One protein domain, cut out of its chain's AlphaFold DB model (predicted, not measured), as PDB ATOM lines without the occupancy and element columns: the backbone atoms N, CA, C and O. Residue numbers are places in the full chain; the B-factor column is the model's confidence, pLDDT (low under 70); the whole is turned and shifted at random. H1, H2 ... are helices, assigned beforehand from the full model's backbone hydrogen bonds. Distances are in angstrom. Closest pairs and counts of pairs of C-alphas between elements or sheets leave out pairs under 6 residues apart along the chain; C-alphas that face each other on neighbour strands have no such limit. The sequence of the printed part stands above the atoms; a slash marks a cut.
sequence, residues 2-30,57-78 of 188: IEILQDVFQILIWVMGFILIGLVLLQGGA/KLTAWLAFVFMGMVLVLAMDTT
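Overview. This is residues 2 to 30 and 57 to 78 of the 188 residues of the protein "Protein-export membrane protein SecG" of Planctomycetes bacterium (UniProt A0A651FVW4). Two long helices make a lopsided V: the first part of H2 packs near the far end of the longer H1, and the two spread apart from there, leaving residues 2 to 16 and 71 to 78 free. The printed part has 51 residues with two named helices, H1 then H2, and no named strand, and its class is all helix. It is loose, with a radius of gyration of the C-alphas of 13.1 A, and spans 42 by 20 by 14 A.

Arrangement. H1, residues 2 to 28, touches H2, residues 57 to 78, with its residues 21 to 28 alone, and H2 touches H1 with residues 59 to 63 alone. Their closest C-alphas, those of Val 24 and Ala 63, are 6.2 A apart. The helices run opposite ways at a tilt of 36 degrees, only just steep. In both H1 and H2 every O i to N i+4 pair is within hydrogen-bond range.

Along the chain. H1 measures 38.3 A from C-alpha 2 at (27.754, -32.389, 171.463) to C-alpha 28. H2 measures 31.4 A and ends with C-alpha 78 at (7.507, -24.512, 169.712).

Size, cuts and confidence. The C-alphas farthest apart, those of Ile 2 and Ala 30, are 43.3 A apart. Residues 31 to 56 are not printed, and C-alphas 30 and 57 stand 12.0 A apart across the cut. Mean pLDDT of the printed part is 73.8; residues 22 to 23, 25 to 30, 57 and 73 to 78 are under 70.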
ATOM      1  N   ILE A   2      28.676 -33.432 171.945       79.12
ATOM      2  CA  ILE A   2      27.754 -32.389 171.463       79.12
ATOM      3  C   ILE A   2      26.557 -32.205 172.416       79.12
ATOM      4  O   ILE A   2      26.319 -31.081 172.823       79.12
ATOM      5  N   GLU A   3      25.944 -33.294 172.892       83.94
ATOM      6  CA  GLU A   3      24.893 -33.279 173.937       83.94
ATOM      7  C   GLU A   3      25.288 -32.438 175.170       83.94
ATOM      8  O   GLU A   3      24.615 -31.487 175.540       83.94
ATOM      9  N   ILE A   4      26.473 -32.706 175.736       84.06
ATOM     10  CA  ILE A   4      27.007 -31.978 176.903       84.06
ATOM     11  C   ILE A   4      27.212 -30.491 176.586       84.06
ATOM     12  O   ILE A   4      27.034 -29.638 177.450       84.06
ATOM     13  N   LEU A   5      27.613 -30.162 175.355       80.44
ATOM     14  CA  LEU A   5      27.800 -28.774 174.944       80.44
ATOM     15  C   LEU A   5      26.454 -28.047 174.818       80.44
ATOM     16  O   LEU A   5      26.368 -26.873 175.169       80.44
ATOM     17  N   GLN A   6      25.418 -28.754 174.365       80.50
ATOM     18  CA  GLN A   6      24.053 -28.256 174.227       80.50
ATOM     19  C   GLN A   6      23.411 -28.018 175.601       80.50
ATOM     20  O   GLN A   6      22.904 -26.924 175.852       80.50
ATOM     21  N   ASP A   7      23.567 -28.966 176.530       86.69
ATOM     22  CA  ASP A   7      23.121 -28.831 177.921       86.69
ATOM     23  C   ASP A   7      23.786 -27.634 178.609       86.69
ATOM     24  O   ASP A   7      23.127 -26.815 179.250       86.69
ATOM     25  N   VAL A   8      25.101 -27.473 178.440       88.88
ATOM     26  CA  VAL A   8      25.843 -26.349 179.029       88.88
ATOM     27  C   VAL A   8      25.355 -25.010 178.476       88.88
ATOM     28  O   VAL A   8      25.204 -24.056 179.239       88.88
ATOM     29  N   PHE A   9      25.073 -24.929 177.174       81.25
ATOM     30  CA  PHE A   9      24.541 -23.714 176.556       81.25
ATOM     31  C   PHE A   9      23.133 -23.389 177.071       81.25
ATOM     32  O   PHE A   9      22.845 -22.237 177.403       81.25
ATOM     33  N   GLN A  10      22.288 -24.411 177.221       85.75
ATOM     34  CA  GLN A  10      20.927 -24.287 177.735       85.75
ATOM     35  C   GLN A  10      20.910 -23.798 179.190       85.75
ATOM     36  O   GLN A  10      20.202 -22.843 179.519       85.75
ATOM     37  N   ILE A  11      21.734 -24.401 180.051       88.88
ATOM     38  CA  ILE A  11      21.897 -23.979 181.447       88.88
ATOM     39  C   ILE A  11      22.420 -22.542 181.527       88.88
ATOM     40  O   ILE A  11      21.922 -21.753 182.332       88.88
ATOM     41  N   LEU A  12      23.387 -22.171 180.685       88.44
ATOM     42  CA  LEU A  12      23.963 -20.827 180.691       88.44
ATOM     43  C   LEU A  12      22.923 -19.759 180.323       88.44
ATOM     44  O   LEU A  12      22.856 -18.713 180.969       88.44
ATOM     45  N   ILE A  13      22.085 -20.042 179.324       81.12
ATOM     46  CA  ILE A  13      21.004 -19.154 178.880       81.12
ATOM     47  C   ILE A  13      19.925 -19.017 179.952       81.12
ATOM     48  O   ILE A  13      19.481 -17.901 180.218       81.12
ATOM     49  N   TRP A  14      19.540 -20.110 180.615       86.12
ATOM     50  CA  TRP A  14      18.583 -20.061 181.720       86.12
ATOM     51  C   TRP A  14      19.099 -19.206 182.876       86.12
ATOM     52  O   TRP A  14      18.419 -18.276 183.306       86.12
ATOM     53  N   VAL A  15      20.324 -19.463 183.340       84.50
ATOM     54  CA  VAL A  15      20.932 -18.712 184.448       84.50
ATOM     55  C   VAL A  15      21.047 -17.228 184.104       84.50
ATOM     56  O   VAL A  15      20.661 -16.379 184.908       84.50
ATOM     57  N   MET A  16      21.516 -16.898 182.900       78.75
ATOM     58  CA  MET A  16      21.650 -15.504 182.489       78.75
ATOM     59  C   MET A  16      20.286 -14.829 182.279       78.75
ATOM     60  O   MET A  16      20.124 -13.660 182.622       78.75
ATOM     61  N   GLY A  17      19.282 -15.571 181.807       80.19
ATOM     62  CA  GLY A  17      17.904 -15.105 181.690       80.19
ATOM     63  C   GLY A  17      17.293 -14.736 183.040       80.19
ATOM     64  O   GLY A  17      16.788 -13.627 183.189       80.19
ATOM     65  N   PHE A  18      17.408 -15.603 184.051       78.81
ATOM     66  CA  PHE A  18      16.922 -15.305 185.404       78.81
ATOM     67  C   PHE A  18      17.641 -14.106 186.033       78.81
ATOM     68  O   PHE A  18      16.996 -13.275 186.673       78.81
ATOM     69  N   ILE A  19      18.954 -13.972 185.820       75.50
ATOM     70  CA  ILE A  19      19.728 -12.820 186.302       75.50
ATOM     71  C   ILE A  19      19.281 -11.534 185.602       75.50
ATOM     72  O   ILE A  19      19.069 -10.529 186.274       75.50
ATOM     73  N   LEU A  20      19.084 -11.550 184.280       72.62
ATOM     74  CA  LEU A  20      18.611 -10.380 183.541       72.62
ATOM     75  C   LEU A  20      17.181  -9.996 183.916       72.62
ATOM     76  O   LEU A  20      16.916  -8.816 184.111       72.62
ATOM     77  N   ILE A  21      16.285 -10.965 184.092       73.44
ATOM     78  CA  ILE A  21      14.925 -10.727 184.589       73.44
ATOM     79  C   ILE A  21      14.978 -10.114 185.993       73.44
ATOM     80  O   ILE A  21      14.315  -9.113 186.245       73.44
ATOM     81  N   GLY A  22      15.818 -10.644 186.887       69.00
ATOM     82  CA  GLY A  22      16.031 -10.080 188.221       69.00
ATOM     83  C   GLY A  22      16.580  -8.650 188.186       69.00
ATOM     84  O   GLY A  22      16.060  -7.777 188.878       69.00
ATOM     85  N   LEU A  23      17.576  -8.377 187.339       65.88
ATOM     86  CA  LEU A  23      18.137  -7.035 187.136       65.88
ATOM     87  C   LEU A  23      17.102  -6.057 186.570       65.88
ATOM     88  O   LEU A  23      17.065  -4.897 186.973       65.88
ATOM     89  N   VAL A  24      16.256  -6.523 185.655       72.19
ATOM     90  CA  VAL A  24      15.182  -5.740 185.040       72.19
ATOM     91  C   VAL A  24      14.084  -5.419 186.044       72.19
ATOM     92  O   VAL A  24      13.644  -4.274 186.115       72.19
ATOM     93  N   LEU A  25      13.668  -6.393 186.854       69.12
ATOM     94  CA  LEU A  25      12.661  -6.183 187.893       69.12
ATOM     95  C   LEU A  25      13.186  -5.250 188.990       69.12
ATOM     96  O   LEU A  25      12.462  -4.366 189.443       69.12
ATOM     97  N   LEU A  26      14.465  -5.378 189.353       66.50
ATOM     98  CA  LEU A  26      15.110  -4.502 190.330       66.50
ATOM     99  C   LEU A  26      15.227  -3.052 189.830       66.50
ATOM    100  O   LEU A  26      15.184  -2.121 190.630       66.50
ATOM    101  N   GLN A  27      15.336  -2.845 188.515       62.03
ATOM    102  CA  GLN A  27      15.413  -1.512 187.905       62.03
ATOM    103  C   GLN A  27      14.035  -0.933 187.521       62.03
ATOM    104  O   GLN A  27      13.913   0.282 187.372       62.03
ATOM    105  N   GLY A  28      12.993  -1.765 187.402       59.59
ATOM    106  CA  GLY A  28      11.618  -1.369 187.061       59.59
ATOM    107  C   GLY A  28      10.692  -1.072 188.250       59.59
ATOM    108  O   GLY A  28       9.573  -0.619 188.034       59.59
ATOM    109  N   GLY A  29      11.142  -1.302 189.489       55.59
ATOM    110  CA  GLY A  29      10.344  -1.127 190.714       55.59
ATOM    111  C   GLY A  29      10.530   0.202 191.461       55.59
ATOM    112  O   GLY A  29       9.849   0.434 192.453       55.59
ATOM    113  N   ALA A  30      11.421   1.094 191.010       54.88
ATOM    114  CA  ALA A  30      11.626   2.415 191.626       54.88
ATOM    115  C   ALA A  30      10.709   3.506 191.031       54.88
ATOM    116  O   ALA A  30      11.073   4.680 190.968       54.88
ATOM    117  N   LYS A  57      15.314   4.443 181.448       63.84
ATOM    118  CA  LYS A  57      14.634   4.271 180.152       63.84
ATOM    119  C   LYS A  57      15.412   3.376 179.188       63.84
ATOM    120  O   LYS A  57      14.788   2.614 178.454       63.84
ATOM    121  N   LEU A  58      16.743   3.450 179.192       71.81
ATOM    122  CA  LEU A  58      17.583   2.607 178.345       71.81
ATOM    123  C   LEU A  58      17.511   1.139 178.784       71.81
ATOM    124  O   LEU A  58      17.314   0.270 177.938       71.81
ATOM    125  N   THR A  59      17.588   0.860 180.091       73.44
ATOM    126  CA  THR A  59      17.437  -0.512 180.593       73.44
ATOM    127  C   THR A  59      16.022  -1.038 180.381       73.44
ATOM    128  O   THR A  59      15.862  -2.183 179.979       73.44
ATOM    129  N   ALA A  60      14.986  -0.216 180.573       72.12
ATOM    130  CA  ALA A  60      13.607  -0.623 180.303       72.12
ATOM    131  C   ALA A  60      13.390  -0.977 178.822       72.12
ATOM    132  O   ALA A  60      12.703  -1.947 178.504       72.12
ATOM    133  N   TRP A  61      14.017  -0.231 177.911       74.56
ATOM    134  CA  TRP A  61      13.985  -0.555 176.489       74.56
ATOM    135  C   TRP A  61      14.744  -1.854 176.183       74.56
ATOM    136  O   TRP A  61      14.210  -2.718 175.490       74.56
ATOM    137  N   LEU A  62      15.930  -2.050 176.772       72.94
ATOM    138  CA  LEU A  62      16.685  -3.307 176.679       72.94
ATOM    139  C   LEU A  62      15.884  -4.504 177.210       72.94
ATOM    140  O   LEU A  62      15.887  -5.565 176.595       72.94
ATOM    141  N   ALA A  63      15.175  -4.322 178.322       71.75
ATOM    142  CA  ALA A  63      14.322  -5.329 178.938       71.75
ATOM    143  C   ALA A  63      13.160  -5.737 178.032       71.75
ATOM    144  O   ALA A  63      12.880  -6.923 177.874       71.75
ATOM    145  N   PHE A  64      12.495  -4.757 177.419       76.25
ATOM    146  CA  PHE A  64      11.390  -4.997 176.498       76.25
ATOM    147  C   PHE A  64      11.855  -5.756 175.249       76.25
ATOM    148  O   PHE A  64      11.227  -6.733 174.847       76.25
ATOM    149  N   VAL A  65      12.994  -5.354 174.675       74.75
ATOM    150  CA  VAL A  65      13.605  -6.049 173.532       74.75
ATOM    151  C   VAL A  65      14.015  -7.474 173.914       74.75
ATOM    152  O   VAL A  65      13.734  -8.408 173.169       74.75
ATOM    153  N   PHE A  66      14.615  -7.664 175.092       72.12
ATOM    154  CA  PHE A  66      14.995  -8.981 175.602       72.12
ATOM    155  C   PHE A  66      13.782  -9.901 175.802       72.12
ATOM    156  O   PHE A  66      13.797 -11.040 175.340       72.12
ATOM    157  N   MET A  67      12.708  -9.395 176.414       72.69
ATOM    158  CA  MET A  67      11.454 -10.133 176.591       72.69
ATOM    159  C   MET A  67      10.848 -10.540 175.239       72.69
ATOM    160  O   MET A  67      10.415 -11.679 175.070       72.69
ATOM    161  N   GLY A  68      10.871  -9.637 174.255       76.62
ATOM    162  CA  GLY A  68      10.443  -9.936 172.888       76.62
ATOM    163  C   GLY A  68      11.281 -11.037 172.237       76.62
ATOM    164  O   GLY A  68      10.723 -11.954 171.643       76.62
ATOM    165  N   MET A  69      12.606 -11.002 172.401       73.69
ATOM    166  CA  MET A  69      13.510 -12.024 171.861       73.69
ATOM    167  C   MET A  69      13.255 -13.407 172.464       73.69
ATOM    168  O   MET A  69      13.232 -14.393 171.731       73.69
ATOM    169  N   VAL A  70      13.016 -13.484 173.778       71.44
ATOM    170  CA  VAL A  70      12.651 -14.740 174.453       71.44
ATOM    171  C   VAL A  70      11.321 -15.271 173.924       71.44
ATOM    172  O   VAL A  70      11.201 -16.470 173.697       71.44
ATOM    173  N   LEU A  71      10.340 -14.401 173.674       77.81
ATOM    174  CA  LEU A  71       9.036 -14.816 173.158       77.81
ATOM    175  C   LEU A  71       9.111 -15.309 171.707       77.81
ATOM    176  O   LEU A  71       8.502 -16.320 171.371       77.81
ATOM    177  N   VAL A  72       9.897 -14.638 170.863       76.12
ATOM    178  CA  VAL A  72      10.156 -15.078 169.483       76.12
ATOM    179  C   VAL A  72      10.866 -16.429 169.478       76.12
ATOM    180  O   VAL A  72      10.464 -17.325 168.743       76.12
ATOM    181  N   LEU A  73      11.861 -16.621 170.348       67.81
ATOM    182  CA  LEU A  73      12.570 -17.894 170.462       67.81
ATOM    183  C   LEU A  73      11.694 -19.000 171.076       67.81
ATOM    184  O   LEU A  73      11.834 -20.160 170.713       67.81
ATOM    185  N   ALA A  74      10.757 -18.655 171.965       68.12
ATOM    186  CA  ALA A  74       9.762 -19.579 172.512       68.12
ATOM    187  C   ALA A  74       8.716 -20.016 171.470       68.12
ATOM    188  O   ALA A  74       8.217 -21.143 171.510       68.12
ATOM    189  N   MET A  75       8.384 -19.143 170.518       69.25
ATOM    190  CA  MET A  75       7.548 -19.512 169.375       69.25
ATOM    191  C   MET A  75       8.321 -20.384 168.377       69.25
ATOM    192  O   MET A  75       7.786 -21.383 167.910       69.25
ATOM    193  N   ASP A  76       9.590 -20.077 168.113       61.88
ATOM    194  CA  ASP A  76      10.436 -20.864 167.205       61.88
ATOM    195  C   ASP A  76      10.804 -22.243 167.795       61.88
ATOM    196  O   ASP A  76      10.737 -23.268 167.114       61.88
ATOM    197  N   THR A  77      11.054 -22.323 169.109       55.34
ATOM    198  CA  THR A  77      11.254 -23.609 169.796       55.34
ATOM    199  C   THR A  77       9.972 -24.430 169.862       55.34
ATOM    200  O   THR A  77      10.057 -25.651 169.833       55.34
ATOM    201  N   THR A  78       8.789 -23.801 169.862       56.06
ATOM    202  CA  THR A  78       7.507 -24.512 169.712       56.06
ATOM    203  C   THR A  78       7.414 -25.220 168.359       56.06
ATOM    204  O   THR A  78       6.860 -26.309 168.300       56.06
TER     205      THR A  78